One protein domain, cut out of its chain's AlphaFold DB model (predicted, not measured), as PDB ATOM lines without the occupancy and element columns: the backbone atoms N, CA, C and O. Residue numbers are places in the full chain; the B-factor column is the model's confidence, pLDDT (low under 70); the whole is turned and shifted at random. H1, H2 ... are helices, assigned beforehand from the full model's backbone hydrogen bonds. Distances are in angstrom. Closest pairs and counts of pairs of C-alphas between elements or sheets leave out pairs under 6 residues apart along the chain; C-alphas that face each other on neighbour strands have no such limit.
ATOM      1  N   HIS A  11      43.078  50.378  44.448       81.81
ATOM      2  CA  HIS A  11      43.782  50.012  45.676       81.81
ATOM      3  C   HIS A  11      43.257  48.697  46.247       81.81
ATOM      4  O   HIS A  11      44.065  47.881  46.689       81.81
ATOM      5  N   LEU A  12      41.943  48.468  46.175       79.88
ATOM      6  CA  LEU A  12      41.327  47.191  46.542       79.88
ATOM      7  C   LEU A  12      41.762  46.071  45.594       79.88
ATOM      8  O   LEU A  12      42.232  45.034  46.057       79.88
ATOM      9  N   ALA A  13      41.708  46.307  44.279       78.94
ATOM     10  CA  ALA A  13      42.164  45.340  43.282       78.94
ATOM     11  C   ALA A  13      43.648  44.977  43.474       78.94
ATOM     12  O   ALA A  13      44.017  43.805  43.406       78.94
ATOM     13  N   LEU A  14      44.500  45.966  43.780       82.12
ATOM     14  CA  LEU A  14      45.908  45.728  44.102       82.12
ATOM     15  C   LEU A  14      46.070  44.913  45.392       82.12
ATOM     16  O   LEU A  14      46.857  43.972  45.408       82.12
ATOM     17  N   ALA A  15      45.338  45.239  46.461       80.75
ATOM     18  CA  ALA A  15      45.389  44.492  47.718       80.75
ATOM     19  C   ALA A  15      44.949  43.027  47.536       80.75
ATOM     20  O   ALA A  15      45.617  42.113  48.017       80.75
ATOM     21  N   GLN A  16      43.877  42.787  46.778       84.75
ATOM     22  CA  GLN A  16      43.372  41.443  46.483       84.75
ATOM     23  C   GLN A  16      44.330  40.644  45.597       84.75
ATOM     24  O   GLN A  16      44.580  39.472  45.870       84.75
ATOM     25  N   TRP A  17      44.933  41.280  44.591       87.06
ATOM     26  CA  TRP A  17      45.968  40.653  43.768       87.06
ATOM     27  C   TRP A  17      47.233  40.317  44.572       87.06
ATOM     28  O   TRP A  17      47.786  39.227  44.411       87.06
ATOM     29  N   LEU A  18      47.677  41.202  45.475       83.75
ATOM     30  CA  LEU A  18      48.804  40.939  46.381       83.75
ATOM     31  C   LEU A  18      48.507  39.737  47.283       83.75
ATOM     32  O   LEU A  18      49.354  38.866  47.452       83.75
ATOM     33  N   SER A  19      47.286  39.671  47.811       82.12
ATOM     34  CA  SER A  19      46.826  38.569  48.651       82.12
ATOM     35  C   SER A  19      46.759  37.242  47.878       82.12
ATOM     36  O   SER A  19      47.257  36.220  48.352       82.12
ATOM     37  N   LEU A  20      46.228  37.258  46.647       86.62
ATOM     38  CA  LEU A  20      46.213  36.103  45.741       86.62
ATOM     39  C   LEU A  20      47.632  35.613  45.420       86.62
ATOM     40  O   LEU A  20      47.878  34.410  45.417       86.62
ATOM     41  N   SER A  21      48.566  36.544  45.212       85.69
ATOM     42  CA  SER A  21      49.970  36.265  44.886       85.69
ATOM     43  C   SER A  21      50.770  35.635  46.033       85.69
ATOM     44  O   SER A  21      51.868  35.130  45.796       85.69
ATOM     45  N   GLY A  22      50.244  35.657  47.262       79.94
ATOM     46  CA  GLY A  22      50.918  35.132  48.449       79.94
ATOM     47  C   GLY A  22      52.241  35.842  48.768       79.94
ATOM     48  O   GLY A  22      52.465  36.999  48.403       79.94
ATOM     49  N   ASP A  23      53.145  35.125  49.438       68.81
ATOM     50  CA  ASP A  23      54.411  35.672  49.950       68.81
ATOM     51  C   ASP A  23      55.357  36.180  48.850       68.81
ATOM     52  O   ASP A  23      56.188  37.059  49.095       68.81
ATOM     53  N   ALA A  24      55.192  35.706  47.611       61.06
ATOM     54  CA  ALA A  24      55.965  36.159  46.455       61.06
ATOM     55  C   ALA A  24      55.810  37.670  46.183       61.06
ATOM     56  O   ALA A  24      56.680  38.284  45.560       61.06
ATOM     57  N   ALA A  25      54.720  38.285  46.652       59.94
ATOM     58  CA  ALA A  25      54.452  39.706  46.472       59.94
ATOM     59  C   ALA A  25      54.831  40.586  47.679       59.94
ATOM     60  O   ALA A  25      54.802  41.814  47.561       59.94
ATOM     61  N   ALA A  26      55.257  39.999  48.806       60.62
ATOM     62  CA  ALA A  26      55.574  40.728  50.040       60.62
ATOM     63  C   ALA A  26      56.738  41.732  49.890       60.62
ATOM     64  O   ALA A  26      56.851  42.684  50.660       60.62
ATOM     65  N   ALA A  27      57.594  41.548  48.880       62.88
ATOM     66  CA  ALA A  27      58.740  42.416  48.605       62.88
ATOM     67  C   ALA A  27      58.413  43.642  47.723       62.88
ATOM     68  O   ALA A  27      59.291  44.479  47.492       62.88
ATOM     69  N   LEU A  28      57.188  43.760  47.196       69.81
ATOM     70  CA  LEU A  28      56.822  44.868  46.313       69.81
ATOM     71  C   LEU A  28      56.574  46.165  47.108       69.81
ATOM     72  O   LEU A  28      55.986  46.136  48.189       69.81
ATOM     73  N   PRO A  29      56.968  47.340  46.586       76.19
ATOM     74  CA  PRO A  29      56.600  48.614  47.191       76.19
ATOM     75  C   PRO A  29      55.098  48.872  46.989       76.19
ATOM     76  O   PRO A  29      54.659  49.244  45.904       76.19
ATOM     77  N   VAL A  30      54.304  48.684  48.047       77.44
ATOM     78  CA  VAL A  30      52.840  48.861  48.014       77.44
ATOM     79  C   VAL A  30      52.446  50.257  48.520       77.44
ATOM     80  O   VAL A  30      52.910  50.645  49.595       77.44
ATOM     81  N   PRO A  31      51.582  51.026  47.828       82.31
ATOM     82  CA  PRO A  31      51.025  52.273  48.361       82.31
ATOM     83  C   PRO A  31      50.325  52.069  49.716       82.31
ATOM     84  O   PRO A  31      49.659  51.057  49.917       82.31
ATOM     85  N   GLU A  32      50.429  53.037  50.631       80.75
ATOM     86  CA  GLU A  32      49.846  52.948  51.985       80.75
ATOM     87  C   GLU A  32      48.344  52.588  51.999       80.75
ATOM     88  O   GLU A  32      47.984  51.691  52.762       80.75
ATOM     89  N   PRO A  33      47.478  53.142  51.119       78.88
ATOM     90  CA  PRO A  33      46.066  52.751  51.080       78.88
ATOM     91  C   PRO A  33      45.848  51.269  50.750       78.88
ATOM     92  O   PRO A  33      45.043  50.604  51.390       78.88
ATOM     93  N   ALA A  34      46.603  50.724  49.792       75.50
ATOM     94  CA  ALA A  34      46.511  49.310  49.427       75.50
ATOM     95  C   ALA A  34      47.078  48.397  50.526       75.50
ATOM     96  O   ALA A  34      46.607  47.280  50.700       75.50
ATOM     97  N   ARG A  35      48.057  48.878  51.300       75.81
ATOM     98  CA  ARG A  35      48.610  48.146  52.446       75.81
ATOM     99  C   ARG A  35      47.626  48.073  53.610       75.81
ATOM    100  O   ARG A  35      47.411  46.997  54.148       75.81
ATOM    101  N   ALA A  36      46.984  49.197  53.932       76.81
ATOM    102  CA  ALA A  36      45.930  49.249  54.941       76.81
ATOM    103  C   ALA A  36      44.745  48.342  54.571       76.81
ATOM    104  O   ALA A  36      44.171  47.692  55.442       76.81
ATOM    105  N   LEU A  37      44.410  48.267  53.278       75.38
ATOM    106  CA  LEU A  37      43.438  47.303  52.778       75.38
ATOM    107  C   LEU A  37      43.959  45.875  52.933       75.38
ATOM    108  O   LEU A  37      43.241  45.079  53.515       75.38
ATOM    109  N   LEU A  38      45.179  45.539  52.501       73.50
ATOM    110  CA  LEU A  38      45.736  44.180  52.591       73.50
ATOM    111  C   LEU A  38      45.618  43.575  54.003       73.50
ATOM    112  O   LEU A  38      45.143  42.448  54.135       73.50
ATOM    113  N   ASP A  39      45.947  44.353  55.039       66.81
ATOM    114  CA  ASP A  39      45.851  43.937  56.448       66.81
ATOM    115  C   ASP A  39      44.400  43.673  56.906       66.81
ATOM    116  O   ASP A  39      44.158  42.869  57.805       66.81
ATOM    117  N   ALA A  40      43.419  44.328  56.277       64.75
ATOM    118  CA  ALA A  40      41.989  44.079  56.468       64.75
ATOM    119  C   ALA A  40      41.425  42.999  55.512       64.75
ATOM    120  O   ALA A  40      40.372  42.420  55.781       64.75
ATOM    121  N   THR A  41      42.121  42.719  54.401       55.50
ATOM    122  CA  THR A  41      41.680  41.912  53.241       55.50
ATOM    123  C   THR A  41      42.070  40.439  53.359       55.50
ATOM    124  O   THR A  41      41.607  39.639  52.554       55.50
ATOM    125  N   THR A  42      42.806  40.011  54.393       50.97
ATOM    126  CA  THR A  42      42.977  38.572  54.712       50.97
ATOM    127  C   THR A  42      41.643  37.819  54.887       50.97
ATOM    128  O   THR A  42      41.640  36.598  54.979       50.97
ATOM    129  N   ALA A  43      40.504  38.526  54.901       44.88
ATOM    130  CA  ALA A  43      39.148  37.981  54.877       44.88
ATOM    131  C   ALA A  43      38.390  38.104  53.523       44.88
ATOM    132  O   ALA A  43      37.264  37.623  53.439       44.88
ATOM    133  N   VAL A  44      38.939  38.749  52.474       50.34
ATOM    134  CA  VAL A  44      38.182  39.240  51.288       50.34
ATOM    135  C   VAL A  44      38.862  38.909  49.944       50.34
ATOM    136  O   VAL A  44      38.959  39.748  49.049       50.34
ATOM    137  N   HIS A  45      39.302  37.663  49.737       60.56
ATOM    138  CA  HIS A  45      39.656  37.186  48.383       60.56
ATOM    139  C   HIS A  45      38.462  37.236  47.400       60.56
ATOM    140  O   HIS A  45      38.655  37.152  46.189       60.56
ATOM    141  N   GLY A  46      37.242  37.385  47.929       64.12
ATOM    142  CA  GLY A  46      35.977  37.303  47.210       64.12
ATOM    143  C   GLY A  46      35.831  38.280  46.048       64.12
ATOM    144  O   GLY A  46      35.576  37.814  44.952       64.12
ATOM    145  N   ASP A  47      35.998  39.595  46.222       79.44
ATOM    146  CA  ASP A  47      35.462  40.526  45.208       79.44
ATOM    147  C   ASP A  47      36.196  40.473  43.860       79.44
ATOM    148  O   ASP A  47      35.533  40.451  42.827       79.44
ATOM    149  N   LEU A  48      37.537  40.386  43.835       85.50
ATOM    150  CA  LEU A  48      38.284  40.196  42.579       85.50
ATOM    151  C   LEU A  48      37.896  38.880  41.896       85.50
ATOM    152  O   LEU A  48      37.683  38.858  40.686       85.50
ATOM    153  N   LEU A  49      37.810  37.786  42.658       88.38
ATOM    154  CA  LEU A  49      37.492  36.465  42.113       88.38
ATOM    155  C   LEU A  49      36.035  36.396  41.646       88.38
ATOM    156  O   LEU A  49      35.779  35.908  40.556       88.38
ATOM    157  N   VAL A  50      35.094  36.955  42.405       87.62
ATOM    158  CA  VAL A  50      33.674  37.080  42.041       87.62
ATOM    159  C   VAL A  50      33.514  37.955  40.800       87.62
ATOM    160  O   VAL A  50      32.758  37.603  39.897       87.62
ATOM    161  N   ALA A  51      34.245  39.066  40.710       89.31
ATOM    162  CA  ALA A  51      34.224  39.918  39.529       89.31
ATOM    163  C   ALA A  51      34.826  39.206  38.304       89.31
ATOM    164  O   ALA A  51      34.285  39.331  37.209       89.31
ATOM    165  N   ALA A  52      35.886  38.409  38.480       91.81
ATOM    166  CA  ALA A  52      36.430  37.560  37.421       91.81
ATOM    167  C   ALA A  52      35.446  36.451  37.005       91.81
ATOM    168  O   ALA A  52      35.268  36.219  35.814       91.81
ATOM    169  N   VAL A  53      34.743  35.815  37.951       93.44
ATOM    170  CA  VAL A  53      33.653  34.864  37.659       93.44
ATOM    171  C   VAL A  53      32.566  35.541  36.823       93.44
ATOM    172  O   VAL A  53      32.118  34.963  35.836       93.44
ATOM    173  N   GLY A  54      32.176  36.771  37.174       93.44
ATOM    174  CA  GLY A  54      31.229  37.574  36.399       93.44
ATOM    175  C   GLY A  54      31.730  37.888  34.987       93.44
ATOM    176  O   GLY A  54      31.009  37.659  34.023       93.44
ATOM    177  N   GLU A  55      32.983  38.328  34.848       94.81
ATOM    178  CA  GLU A  55      33.620  38.587  33.547       94.81
ATOM    179  C   GLU A  55      33.631  37.333  32.655       94.81
ATOM    180  O   GLU A  55      33.270  37.399  31.479       94.81
ATOM    181  N   ILE A  56      33.999  36.179  33.218       95.94
ATOM    182  CA  ILE A  56      34.010  34.893  32.511       95.94
ATOM    183  C   ILE A  56      32.587  34.484  32.121       95.94
ATOM    184  O   ILE A  56      32.366  34.066  30.984       95.94
ATOM    185  N   ALA A  57      31.614  34.616  33.026       96.00
ATOM    186  CA  ALA A  57      30.214  34.303  32.749       96.00
ATOM    187  C   ALA A  57      29.664  35.167  31.604       96.00
ATOM    188  O   ALA A  57      29.076  34.638  30.659       96.00
ATOM    189  N   ASP A  58      29.938  36.472  31.639       96.00
ATOM    190  CA  ASP A  58      29.549  37.422  30.598       96.00
ATOM    191  C   ASP A  58      30.172  37.073  29.247       96.00
ATOM    192  O   ASP A  58      29.513  37.219  28.220       96.00
ATOM    193  N   VAL A  59      31.430  36.615  29.216       96.31
ATOM    194  CA  VAL A  59      32.066  36.106  27.991       96.31
ATOM    195  C   VAL A  59      31.332  34.864  27.510       96.31
ATOM    196  O   VAL A  59      30.841  34.849  26.384       96.31
ATOM    197  N   VAL A  60      31.211  33.841  28.354       95.44
ATOM    198  CA  VAL A  60      30.651  32.537  27.983       95.44
ATOM    199  C   VAL A  60      29.199  32.647  27.497       95.44
ATOM    200  O   VAL A  60      28.812  31.933  26.576       95.44
ATOM    201  N   GLN A  61      28.405  33.578  28.030       94.56
ATOM    202  CA  GLN A  61      27.014  33.786  27.616       94.56
ATOM    203  C   GLN A  61      26.846  34.474  26.248       94.56
ATOM    204  O   GLN A  61      25.738  34.481  25.705       94.56
ATOM    205  N   ARG A  62      27.911  35.022  25.641       96.31
ATOM    206  CA  ARG A  62      27.818  35.671  24.312       96.31
ATOM    207  C   ARG A  62      27.486  34.695  23.190       96.31
ATOM    208  O   ARG A  62      26.958  35.114  22.160       96.31
ATOM    209  N   ASP A  63      27.785  33.411  23.374       96.25
ATOM    210  CA  ASP A  63      27.425  32.354  22.437       96.25
ATOM    211  C   ASP A  63      26.820  31.163  23.197       96.25
ATOM    212  O   ASP A  63      27.484  30.586  24.058       96.25
ATOM    213  N   PRO A  64      25.597  30.713  22.858       94.81
ATOM    214  CA  PRO A  64      24.926  29.626  23.576       94.81
ATOM    215  C   PRO A  64      25.674  28.282  23.521       94.81
ATOM    216  O   PRO A  64      25.336  27.360  24.259       94.81
ATOM    217  N   ARG A  65      26.674  28.140  22.643       95.69
ATOM    218  CA  ARG A  65      27.498  26.928  22.515       95.69
ATOM    219  C   ARG A  65      28.735  26.957  23.408       95.69
ATOM    220  O   ARG A  65      29.302  25.901  23.683       95.69
ATOM    221  N   TRP A  66      29.183  28.136  23.834       96.88
ATOM    222  CA  TRP A  66      30.406  28.284  24.621       96.88
ATOM    223  C   TRP A  66      30.371  27.602  25.990       96.88
ATOM    224  O   TRP A  66      31.409  27.046  26.331       96.88
ATOM    225  N   PRO A  67      29.248  27.511  26.735       94.81
ATOM    226  CA  PRO A  67      29.216  26.722  27.969       94.81
ATOM    227  C   PRO A  67      29.624  25.258  27.751       94.81
ATOM    228  O   PRO A  67      30.461  24.718  28.473       94.81
ATOM    229  N   VAL A  68      29.084  24.628  26.700       92.12
ATOM    230  CA  VAL A  68      29.396  23.236  26.345       92.12
ATOM    231  C   VAL A  68      30.831  23.114  25.840       92.12
ATOM    232  O   VAL A  68      31.540  22.193  26.227       92.12
ATOM    233  N   ILE A  69      31.292  24.047  25.002       94.31
ATOM    234  CA  ILE A  69      32.674  24.037  24.499       94.31
ATOM    235  C   ILE A  69      33.672  24.249  25.642       94.31
ATOM    236  O   ILE A  69      34.685  23.559  25.686       94.31
ATOM    237  N   LEU A  70      33.395  25.137  26.595       93.56
ATOM    238  CA  LEU A  70      34.243  25.335  27.765       93.56
ATOM    239  C   LEU A  70      34.375  24.027  28.552       93.56
ATOM    240  O   LEU A  70      35.477  23.497  28.679       93.56
ATOM    241  N   ARG A  71      33.248  23.461  28.995       91.19
ATOM    242  CA  ARG A  71      33.237  22.242  29.812       91.19
ATOM    243  C   ARG A  71      33.825  21.042  29.075       91.19
ATOM    244  O   ARG A  71      34.765  20.418  29.551       91.19
ATOM    245  N   GLU A  72      33.282  20.719  27.906       87.19
ATOM    246  CA  GLU A  72      33.591  19.471  27.208       87.19
ATOM    247  C   GLU A  72      34.892  19.565  26.401       87.19
ATOM    248  O   GLU A  72      35.653  18.605  26.307       87.19
ATOM    249  N   ARG A  73      35.174  20.712  25.769       90.44
ATOM    250  CA  ARG A  73      36.348  20.827  24.893       90.44
ATOM    251  C   ARG A  73      37.565  21.358  25.622       90.44
ATOM    252  O   ARG A  73      38.644  20.786  25.486       90.44
ATOM    253  N   VAL A  74      37.410  22.485  26.307       88.19
ATOM    254  CA  VAL A  74      38.540  23.225  26.870       88.19
ATOM    255  C   VAL A  74      39.044  22.542  28.141       88.19
ATOM    256  O   VAL A  74      40.246  22.303  28.231       88.19
ATOM    257  N   ILE A  75      38.138  22.146  29.045       85.56
ATOM    258  CA  ILE A  75      38.493  21.502  30.319       85.56
ATOM    259  C   ILE A  75      38.686  19.988  30.162       85.56
ATOM    260  O   ILE A  75      39.788  19.483  30.363       85.56
ATOM    261  N   THR A  76      37.660  19.237  29.741       81.62
ATOM    262  CA  THR A  76      37.751  17.758  29.693       81.62
ATOM    263  C   THR A  76      38.456  17.208  28.449       81.62
ATOM    264  O   THR A  76      38.704  16.007  28.348       81.62
ATOM    265  N   ARG A  77      38.825  18.078  27.497       85.62
ATOM    266  CA  ARG A  77      39.566  17.735  26.271       85.62
ATOM    267  C   ARG A  77      38.861  16.708  25.363       85.62
ATOM    268  O   ARG A  77      39.542  16.079  24.543       85.62
ATOM    269  N   ARG A  78      37.520  16.574  25.406       86.50
ATOM    270  CA  ARG A  78      36.758  15.723  24.456       86.50
ATOM    271  C   ARG A  78      37.066  16.088  23.014       86.50
ATOM    272  O   ARG A  78      37.363  17.234  22.680       86.50
ATOM    273  N   THR A  79      36.995  15.101  22.128       87.62
ATOM    274  CA  THR A  79      37.389  15.277  20.728       87.62
ATOM    275  C   THR A  79      36.464  16.243  19.984       87.62
ATOM    276  O   THR A  79      35.252  16.268  20.195       87.62
ATOM    277  N   LEU A  80      37.047  17.017  19.061       91.31
ATOM    278  CA  LEU A  80      36.312  17.960  18.210       91.31
ATOM    279  C   LEU A  80      35.180  17.285  17.416       91.31
ATOM    280  O   LEU A  80      34.135  17.894  17.222       91.31
ATOM    281  N   ASP A  81      35.382  16.041  16.969       89.12
ATOM    282  CA  ASP A  81      34.391  15.291  16.186       89.12
ATOM    283  C   ASP A  81      33.173  14.891  17.027       89.12
ATOM    284  O   ASP A  81      32.043  15.009  16.563       89.12
ATOM    285  N   SER A  82      33.391  14.472  18.278       89.75
ATOM    286  CA  SER A  82      32.307  14.106  19.197       89.75
ATOM    287  C   SER A  82      31.462  15.322  19.573       89.75
ATOM    288  O   SER A  82      30.241  15.261  19.517       89.75
ATOM    289  N   ILE A  83      32.103  16.450  19.879       91.50
ATOM    290  CA  ILE A  83      31.397  17.702  20.183       91.50
ATOM    291  C   ILE A  83      30.681  18.244  18.939       91.50
ATOM    292  O   ILE A  83      29.581  18.780  19.041       91.50
ATOM    293  N   GLY A  84      31.284  18.088  17.757       92.81
ATOM    294  CA  GLY A  84      30.652  18.447  16.491       92.81
ATOM    295  C   GLY A  84      29.366  17.660  16.246       92.81
ATOM    296  O   GLY A  84      28.359  18.255  15.884       92.81
ATOM    297  N   ALA A  85      29.369  16.353  16.517       91.00
ATOM    298  CA  ALA A  85      28.169  15.526  16.416       91.00
ATOM    299  C   ALA A  85      27.059  15.977  17.383       91.00
ATOM    300  O   ALA A  85      25.913  16.108  16.961       91.00
ATOM    301  N   ASP A  86      27.398  16.269  18.642       91.62
ATOM    302  CA  ASP A  86      26.416  16.674  19.659       91.62
ATOM    303  C   ASP A  86      25.787  18.044  19.378       91.62
ATOM    304  O   ASP A  86      24.610  18.265  19.655       91.62
ATOM    305  N   LEU A  87      26.575  18.979  18.838       92.81
ATOM    306  CA  LEU A  87      26.137  20.350  18.561       92.81
ATOM    307  C   LEU A  87      25.628  20.557  17.123       92.81
ATOM    308  O   LEU A  87      25.291  21.689  16.774       92.81
ATOM    309  N   ASP A  88      25.599  19.508  16.294       95.56
ATOM    310  CA  ASP A  88      25.330  19.573  14.845       95.56
ATOM    311  C   ASP A  88      26.249  20.580  14.114       95.56
ATOM    312  O   ASP A  88      25.835  21.443  13.337       95.56
ATOM    313  N   LEU A  89      27.549  20.502  14.413       96.12
ATOM    314  CA  LEU A  89      28.604  21.355  13.872       96.12
ATOM    315  C   LEU A  89      29.699  20.531  13.200       96.12
ATOM    316  O   LEU A  89      30.031  19.415  13.590       96.12
ATOM    317  N   THR A  90      30.365  21.135  12.217       97.00
ATOM    318  CA  THR A  90      31.587  20.546  11.668       97.00
ATOM    319  C   THR A  90      32.728  20.624  12.686       97.00
ATOM    320  O   THR A  90      32.826  21.580  13.458       97.00
ATOM    321  N   ARG A  91      33.659  19.664  12.622       97.06
ATOM    322  CA  ARG A  91      34.909  19.663  13.406       97.06
ATOM    323  C   ARG A  91      35.639  21.009  13.353       97.06
ATOM    324  O   ARG A  91      36.109  21.516  14.369       97.06
ATOM    325  N   GLU A  92      35.727  21.587  12.157       97.12
ATOM    326  CA  GLU A  92      36.386  22.876  11.939       97.12
ATOM    327  C   GLU A  92      35.630  24.018  12.627       97.12
ATOM    328  O   GLU A  92      36.248  24.905  13.212       97.12
ATOM    329  N   ARG A  93      34.293  23.980  12.638       97.31
ATOM    330  CA  ARG A  93      33.502  24.998  13.330       97.31
ATOM    331  C   ARG A  93      33.678  24.930  14.847       97.31
ATOM    332  O   ARG A  93      33.792  25.979  15.472       97.31
ATOM    333  N   VAL A  94      33.749  23.730  15.426       96.75
ATOM    334  CA  VAL A  94      34.051  23.559  16.860       96.75
ATOM    335  C   VAL A  94      35.431  24.129  17.189       96.75
ATOM    336  O   VAL A  94      35.556  24.900  18.133       96.75
ATOM    337  N   ARG A  95      36.448  23.838  16.368       96.50
ATOM    338  CA  ARG A  95      37.805  24.381  16.542       96.50
ATOM    339  C   ARG A  95      37.831  25.915  16.506       96.50
ATOM    340  O   ARG A  95      38.539  26.530  17.294       96.50
ATOM    341  N   GLN A  96      37.075  26.533  15.599       97.75
ATOM    342  CA  GLN A  96      36.969  27.996  15.522       97.75
ATOM    343  C   GLN A  96      36.310  28.593  16.767       97.75
ATOM    344  O   GLN A  96      36.773  29.613  17.266       97.75
ATOM    345  N   LEU A  97      35.243  27.963  17.268       97.62
ATOM    346  CA  LEU A  97      34.566  28.406  18.487       97.62
ATOM    347  C   LEU A  97      35.455  28.230  19.726       97.62
ATOM    348  O   LEU A  97      35.482  29.125  20.559       97.62
ATOM    349  N   GLU A  98      36.204  27.128  19.822       95.75
ATOM    350  CA  GLU A  98      37.206  26.906  20.875       95.75
ATOM    351  C   GLU A  98      38.277  28.003  20.861       95.75
ATOM    352  O   GLU A  98      38.578  28.582  21.902       95.75
ATOM    353  N   ALA A  99      38.837  28.309  19.685       95.62
ATOM    354  CA  ALA A  99      39.860  29.340  19.545       95.62
ATOM    355  C   ALA A  99      39.333  30.732  19.932       95.62
ATOM    356  O   ALA A  99      39.984  31.425  20.707       95.62
ATOM    357  N   ALA A 100      38.139  31.101  19.452       97.12
ATOM    358  CA  ALA A 100      37.505  32.376  19.781       97.12
ATOM    359  C   ALA A 100      37.196  32.502  21.282       97.12
ATOM    360  O   ALA A 100      37.469  33.537  21.880       97.12
ATOM    361  N   LEU A 101      36.679  31.438  21.906       96.31
ATOM    362  CA  LEU A 101      36.412  31.418  23.344       96.31
ATOM    363  C   LEU A 101      37.700  31.617  24.158       96.31
ATOM    364  O   LEU A 101      37.725  32.434  25.072       96.31
ATOM    365  N   ARG A 102      38.778  30.895  23.821       94.25
ATOM    366  CA  ARG A 102      40.074  31.040  24.507       94.25
ATOM    367  C   ARG A 102      40.638  32.452  24.375       94.25
ATOM    368  O   ARG A 102      41.164  32.976  25.349       94.25
ATOM    369  N   GLU A 103      40.532  33.052  23.191       94.38
ATOM    370  CA  GLU A 103      40.987  34.422  22.942       94.38
ATOM    371  C   GLU A 103      40.213  35.437  23.794       94.38
ATOM    372  O   GLU A 103      40.826  36.258  24.474       94.38
ATOM    373  N   GLU A 104      38.882  35.339  23.825       95.56
ATOM    374  CA  GLU A 104      38.036  36.232  24.623       95.56
ATOM    375  C   GLU A 104      38.319  36.098  26.124       95.56
ATOM    376  O   GLU A 104      38.539  37.110  26.791       95.56
ATOM    377  N   LEU A 105      38.402  34.869  26.646       94.56
ATOM    378  CA  LEU A 105      38.722  34.631  28.056       94.56
ATOM    379  C   LEU A 105      40.122  35.146  28.428       94.56
ATOM    380  O   LEU A 105      40.286  35.794  29.457       94.56
ATOM    381  N   ALA A 106      41.128  34.915  27.577       90.25
ATOM    382  CA  ALA A 106      42.492  35.392  27.814       90.25
ATOM    383  C   ALA A 106      42.623  36.925  27.721       90.25
ATOM    384  O   ALA A 106      43.560  37.500  28.273       90.25
ATOM    385  N   SER A 107      41.700  37.594  27.023       91.12
ATOM    386  CA  SER A 107      41.679  39.055  26.887       91.12
ATOM    387  C   SER A 107      41.031  39.784  28.073       91.12
ATOM    388  O   SER A 107      41.174  41.006  28.189       91.12
ATOM    389  N   GLY A 108      40.338  39.052  28.954       90.75
ATOM    390  CA  GLY A 108      39.651  39.593  30.124       90.75
ATOM    391  C   GLY A 108      40.627  40.209  31.136       90.75
ATOM    392  O   GLY A 108      41.521  39.507  31.619       90.75
ATOM    393  N   PRO A 109      40.520  41.508  31.479       90.25
ATOM    394  CA  PRO A 109      41.443  42.145  32.414       90.25
ATOM    395  C   PRO A 109      41.388  41.554  33.830       90.25
ATOM    396  O   PRO A 109      42.437  41.455  34.468       90.25
ATOM    397  N   LEU A 110      40.211  41.165  34.334       90.88
ATOM    398  CA  LEU A 110      40.094  40.586  35.678       90.88
ATOM    399  C   LEU A 110      40.620  39.152  35.700       90.88
ATOM    400  O   LEU A 110      41.411  38.800  36.574       90.88
ATOM    401  N   THR A 111      40.273  38.362  34.686       91.25
ATOM    402  CA  THR A 111      40.819  37.020  34.458       91.25
ATOM    403  C   THR A 111      42.346  37.068  34.371       91.25
ATOM    404  O   THR A 111      43.030  36.295  35.039       91.25
ATOM    405  N   GLY A 112      42.903  38.041  33.641       90.75
ATOM    406  CA  GLY A 112      44.345  38.262  33.541       90.75
ATOM    407  C   GLY A 112      45.014  38.592  34.881       90.75
ATOM    408  O   GLY A 112      46.102  38.085  35.158       90.75
ATOM    409  N   LEU A 113      44.369  39.388  35.744       89.81
ATOM    410  CA  LEU A 113      44.863  39.650  37.102       89.81
ATOM    411  C   LEU A 113      44.865  38.381  37.962       89.81
ATOM    412  O   LEU A 113      45.828  38.149  38.694       89.81
ATOM    413  N   VAL A 114      43.820  37.554  37.865       91.12
ATOM    414  CA  VAL A 114      43.750  36.280  38.595       91.12
ATOM    415  C   VAL A 114      44.842  35.322  38.117       91.12
ATOM    416  O   VAL A 114      45.562  34.762  38.943       91.12
ATOM    417  N   VAL A 115      45.027  35.186  36.802       91.75
ATOM    418  CA  VAL A 115      46.082  34.351  36.206       91.75
ATOM    419  C   VAL A 115      47.475  34.804  36.654       91.75
ATOM    420  O   VAL A 115      48.283  33.966  37.059       91.75
ATOM    421  N   ASP A 116      47.768  36.109  36.628       89.56
ATOM    422  CA  ASP A 116      49.068  36.634  37.066       89.56
ATOM    423  C   ASP A 116      49.297  36.437  38.574       89.56
ATOM    424  O   ASP A 116      50.380  36.013  38.984       89.56
ATOM    425  N   GLY A 117      48.275  36.685  39.399       89.56
ATOM    426  CA  GLY A 117      48.359  36.464  40.841       89.56
ATOM    427  C   GLY A 117      48.606  34.993  41.183       89.56
ATOM    428  O   GLY A 117      49.537  34.671  41.923       89.56
ATOM    429  N   LEU A 118      47.847  34.074  40.578       90.12
ATOM    430  CA  LEU A 118      48.047  32.634  40.767       90.12
ATOM    431  C   LEU A 118      49.425  32.177  40.305       90.12
ATOM    432  O   LEU A 118      50.097  31.448  41.031       90.12
ATOM    433  N   ARG A 119      49.900  32.650  39.149       89.50
ATOM    434  CA  ARG A 119      51.245  32.335  38.654       89.50
ATOM    435  C   ARG A 119      52.328  32.662  39.686       89.50
ATOM    436  O   ARG A 119      53.274  31.893  39.848       89.50
ATOM    437  N   ARG A 120      52.206  33.795  40.385       88.56
ATOM    438  CA  ARG A 120      53.153  34.203  41.439       88.56
ATOM    439  C   ARG A 120      53.058  33.314  42.668       88.56
ATOM    440  O   ARG A 120      54.096  32.941  43.204       88.56
ATOM    441  N   ARG A 121      51.839  32.934  43.059       89.31
ATOM    442  CA  ARG A 121      51.592  32.004  44.165       89.31
ATOM    443  C   ARG A 121      52.160  30.609  43.901       89.31
ATOM    444  O   ARG A 121      52.649  29.973  44.824       89.31
ATOM    445  N   ILE A 122      52.099  30.142  42.654       89.62
ATOM    446  CA  ILE A 122      52.580  28.812  42.257       89.62
ATOM    447  C   ILE A 122      54.105  28.697  42.368       89.62
ATOM    448  O   ILE A 122      54.601  27.600  42.570       89.62
ATOM    449  N   HIS A 123      54.858  29.787  42.188       80.69
ATOM    450  CA  HIS A 123      56.271  29.743  41.796       80.69
ATOM    451  C   HIS A 123      57.170  28.810  42.650       80.69
ATOM    452  O   HIS A 123      57.331  29.054  43.845       80.69
ATOM    453  N   VAL A 135      42.757  29.994  49.121       86.62
ATOM    454  CA  VAL A 135      41.846  30.702  48.217       86.62
ATOM    455  C   VAL A 135      40.681  29.783  47.811       86.62
ATOM    456  O   VAL A 135      40.593  29.363  46.654       86.62
ATOM    457  N   PRO A 136      39.741  29.482  48.732       84.75
ATOM    458  CA  PRO A 136      38.640  28.554  48.456       84.75
ATOM    459  C   PRO A 136      37.730  29.009  47.312       84.75
ATOM    460  O   PRO A 136      37.162  28.179  46.606       84.75
ATOM    461  N   CYS A 137      37.634  30.324  47.084       86.50
ATOM    462  CA  CYS A 137      36.819  30.913  46.022       86.50
ATOM    463  C   CYS A 137      37.267  30.521  44.600       86.50
ATOM    464  O   CYS A 137      36.550  30.772  43.638       86.50
ATOM    465  N   LEU A 138      38.430  29.887  44.435       88.50
ATOM    466  CA  LEU A 138      38.822  29.281  43.158       88.50
ATOM    467  C   LEU A 138      37.908  28.114  42.750       88.50
ATOM    468  O   LEU A 138      37.849  27.772  41.572       88.50
ATOM    469  N   LEU A 139      37.176  27.527  43.703       88.25
ATOM    470  CA  LEU A 139      36.158  26.510  43.441       88.25
ATOM    471  C   LEU A 139      34.780  27.099  43.115       88.25
ATOM    472  O   LEU A 139      33.850  26.327  42.875       88.25
ATOM    473  N   GLU A 140      34.625  28.427  43.100       86.56
ATOM    474  CA  GLU A 140      33.347  29.038  42.736       86.56
ATOM    475  C   GLU A 140      32.957  28.626  41.309       86.56
ATOM    476  O   GLU A 140      33.784  28.703  40.389       86.56
ATOM    477  N   PRO A 141      31.714  28.157  41.107       90.88
ATOM    478  CA  PRO A 141      31.259  27.712  39.805       90.88
ATOM    479  C   PRO A 141      31.047  28.907  38.878       90.88
ATOM    480  O   PRO A 141      30.440  29.911  39.252       90.88
ATOM    481  N   ILE A 142      31.460  28.756  37.623       92.94
ATOM    482  CA  ILE A 142      31.058  29.671  36.560       92.94
ATOM    483  C   ILE A 142      29.593  29.357  36.197       92.94
ATOM    484  O   ILE A 142      29.299  28.218  35.802       92.94
ATOM    485  N   PRO A 143      28.665  30.328  36.311       91.75
ATOM    486  CA  PRO A 143      27.245  30.128  36.029       91.75
ATOM    487  C   PRO A 143      26.980  29.417  34.697       91.75
ATOM    488  O   PRO A 143      27.609  29.721  33.689       91.75
ATOM    489  N   ASP A 144      26.044  28.464  34.699       86.50
ATOM    490  CA  ASP A 144      25.570  27.712  33.521       86.50
ATOM    491  C   ASP A 144      26.608  26.844  32.782       86.50
ATOM    492  O   ASP A 144      26.307  26.279  31.730       86.50
ATOM    493  N   THR A 145      27.816  26.673  33.326       86.81
ATOM    494  CA  THR A 145      28.877  25.877  32.676       86.81
ATOM    495  C   THR A 145      29.183  24.560  33.383       86.81
ATOM    496  O   THR A 145      29.557  23.593  32.726       86.81
ATOM    497  N   GLY A 146      29.018  24.499  34.709       84.06
ATOM    498  CA  GLY A 146      29.437  23.353  35.520       84.06
ATOM    499  C   GLY A 146      30.957  23.217  35.693       84.06
ATOM    500  O   GLY A 146      31.401  22.165  36.141       84.06
ATOM    501  N   VAL A 147      31.741  24.243  35.339       88.88
ATOM    502  CA  VAL A 147      33.186  24.323  35.621       88.88
ATOM    503  C   VAL A 147      33.455  25.366  36.702       88.88
ATOM    504  O   VAL A 147      32.657  26.288  36.881       88.88
ATOM    505  N   ASN A 148      34.557  25.225  37.437       91.94
ATOM    506  CA  ASN A 148      34.955  26.203  38.454       91.94
ATOM    507  C   ASN A 148      35.965  27.223  37.900       91.94
ATOM    508  O   ASN A 148      36.502  27.060  36.803       91.94
ATOM    509  N   LEU A 149      36.217  28.290  38.662       92.38
ATOM    510  CA  LEU A 149      37.172  29.328  38.282       92.38
ATOM    511  C   LEU A 149      38.586  28.773  38.047       92.38
ATOM    512  O   LEU A 149      39.214  29.178  37.070       92.38
ATOM    513  N   LEU A 150      39.076  27.853  38.894       91.19
ATOM    514  CA  LEU A 150      40.408  27.247  38.760       91.19
ATOM    515  C   LEU A 150      40.595  26.549  37.405       91.19
ATOM    516  O   LEU A 150      41.612  26.766  36.750       91.19
ATOM    517  N   ASP A 151      39.607  25.765  36.972       89.62
ATOM    518  CA  ASP A 151      39.635  25.057  35.689       89.62
ATOM    519  C   ASP A 151      39.764  26.050  34.524       89.62
ATOM    520  O   ASP A 151      40.551  25.858  33.596       89.62
ATOM    521  N   VAL A 152      39.005  27.151  34.575       92.19
ATOM    522  CA  VAL A 152      39.030  28.167  33.517       92.19
ATOM    523  C   VAL A 152      40.368  28.894  33.483       92.19
ATOM    524  O   VAL A 152      40.941  29.034  32.403       92.19
ATOM    525  N   VAL A 153      40.881  29.340  34.635       92.06
ATOM    526  CA  VAL A 153      42.155  30.074  34.691       92.06
ATOM    527  C   VAL A 153      43.344  29.190  34.319       92.06
ATOM    528  O   VAL A 153      44.248  29.685  33.657       92.06
ATOM    529  N   GLU A 154      43.324  27.894  34.650       90.00
ATOM    530  CA  GLU A 154      44.318  26.924  34.166       90.00
ATOM    531  C   GLU A 154      44.260  26.801  32.640       90.00
ATOM    532  O   GLU A 154      45.280  26.896  31.958       90.00
ATOM    533  N   ALA A 155      43.061  26.677  32.070       87.25
ATOM    534  CA  ALA A 155      42.904  26.491  30.634       87.25
ATOM    535  C   ALA A 155      43.326  27.699  29.779       87.25
ATOM    536  O   ALA A 155      43.649  27.531  28.596       87.25
ATOM    537  N   VAL A 156      43.309  28.909  30.349       88.06
ATOM    538  CA  VAL A 156      43.745  30.144  29.672       88.06
ATOM    539  C   VAL A 156      45.152  30.589  30.067       88.06
ATOM    540  O   VAL A 156      45.671  31.527  29.461       88.06
ATOM    541  N   ALA A 157      45.786  29.927  31.036       84.06
ATOM    542  CA  ALA A 157      47.145  30.217  31.469       84.06
ATOM    543  C   ALA A 157      48.150  29.266  30.795       84.06
ATOM    544  O   ALA A 157      48.323  28.137  31.238       84.06
TER     545      ALA A 157
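What this domain is: This is residues 11 to 123 and 135 to 157 of the 469 residues of the protein "Sigma70_r4 domain-containing protein" of Corynebacterium xerosis (UniProt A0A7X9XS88). The domain is a rod of helices in which two long helices, H4 and H7, run opposite ways along its length and overlap only near their ends. The hairpin of H5 and H6 packs on H7 toward one end of the rod, H1, H2 and H3 make the other end, and H8 and H10 cross each other in the middle, with small H9 beside H10. The printed part has 136 residues with ten named helices, H1 to H10 in order along the chain, and no named strand; the class is all helix, and the packing is mostly crossed. It is only just compact, close to loose, with a radius of gyration of the C-alphas of 16.9 A, and spans 55 by 25 by 21 A.

Where its parts are: The longest helix, H7, takes residues 91 to 107, from C-alpha 91 at (34.909, 19.663, 13.406) to C-alpha 107 at (41.679, 39.055, 26.887), 24.6 A. Before it come H4, residues 46 to 60, 20.5 A long, H5, residues 66 to 75, 12.0 A, and H6, residues 80 to 87, 10.5 A. H1, residues 11 to 20, is 14.1 A long and begins at C-alpha 11, (43.782, 50.012, 45.676); H2, residues 22 to 25, is 6.1 A long, and H3, residues 32 to 41, 13.8 A. After H7 come H8, residues 109 to 122, 20.0 A, H9, residues 136 to 139, 6.0 A, and H10, residues 149 to 156, 10.9 A, ending at C-alpha 156, (43.745, 30.144, 29.672).

How they stand to each other: Residues 101 to 105 of H7 touch residues 56 to 60 of H4 at a shallow tilt of 31 degrees, opposite ways; the closest C-alphas, of Ile 56 and Leu 105, are 6.5 A apart. H5 touches residues 94 to 101 of H7 about perpendicular, at 90 degrees, closest at C-alphas 69 and 98, 6.5 A. H8 touches H10 at 86 degrees, about perpendicular, closest at C-alphas 115 and 153, 6.0 A. H1 touches H3, closest at C-alphas 11 and 34, 4.7 A. H2 touches H8, closest at C-alphas 22 and 121, 5.3 A. H3 and H8 are apart. Every O i to N i+4 pair is within hydrogen-bond range in H1, H4, H6, H7, H8 and H10, but 5 of 6 in H3 and in H5; H2 and H9 are too short for such a pair.

The domain as a whole: The farthest C-alphas, of Glu 32 and Ala 85, are 56.0 A apart. Residues 124 to 134 are not printed, and C-alphas 123 and 135 are 15.8 A apart across this cut. Of the links printed whole, none is long. The mean pLDDT of the printed part is 86.3; residues 23 to 28 and 39 to 46 are under 70.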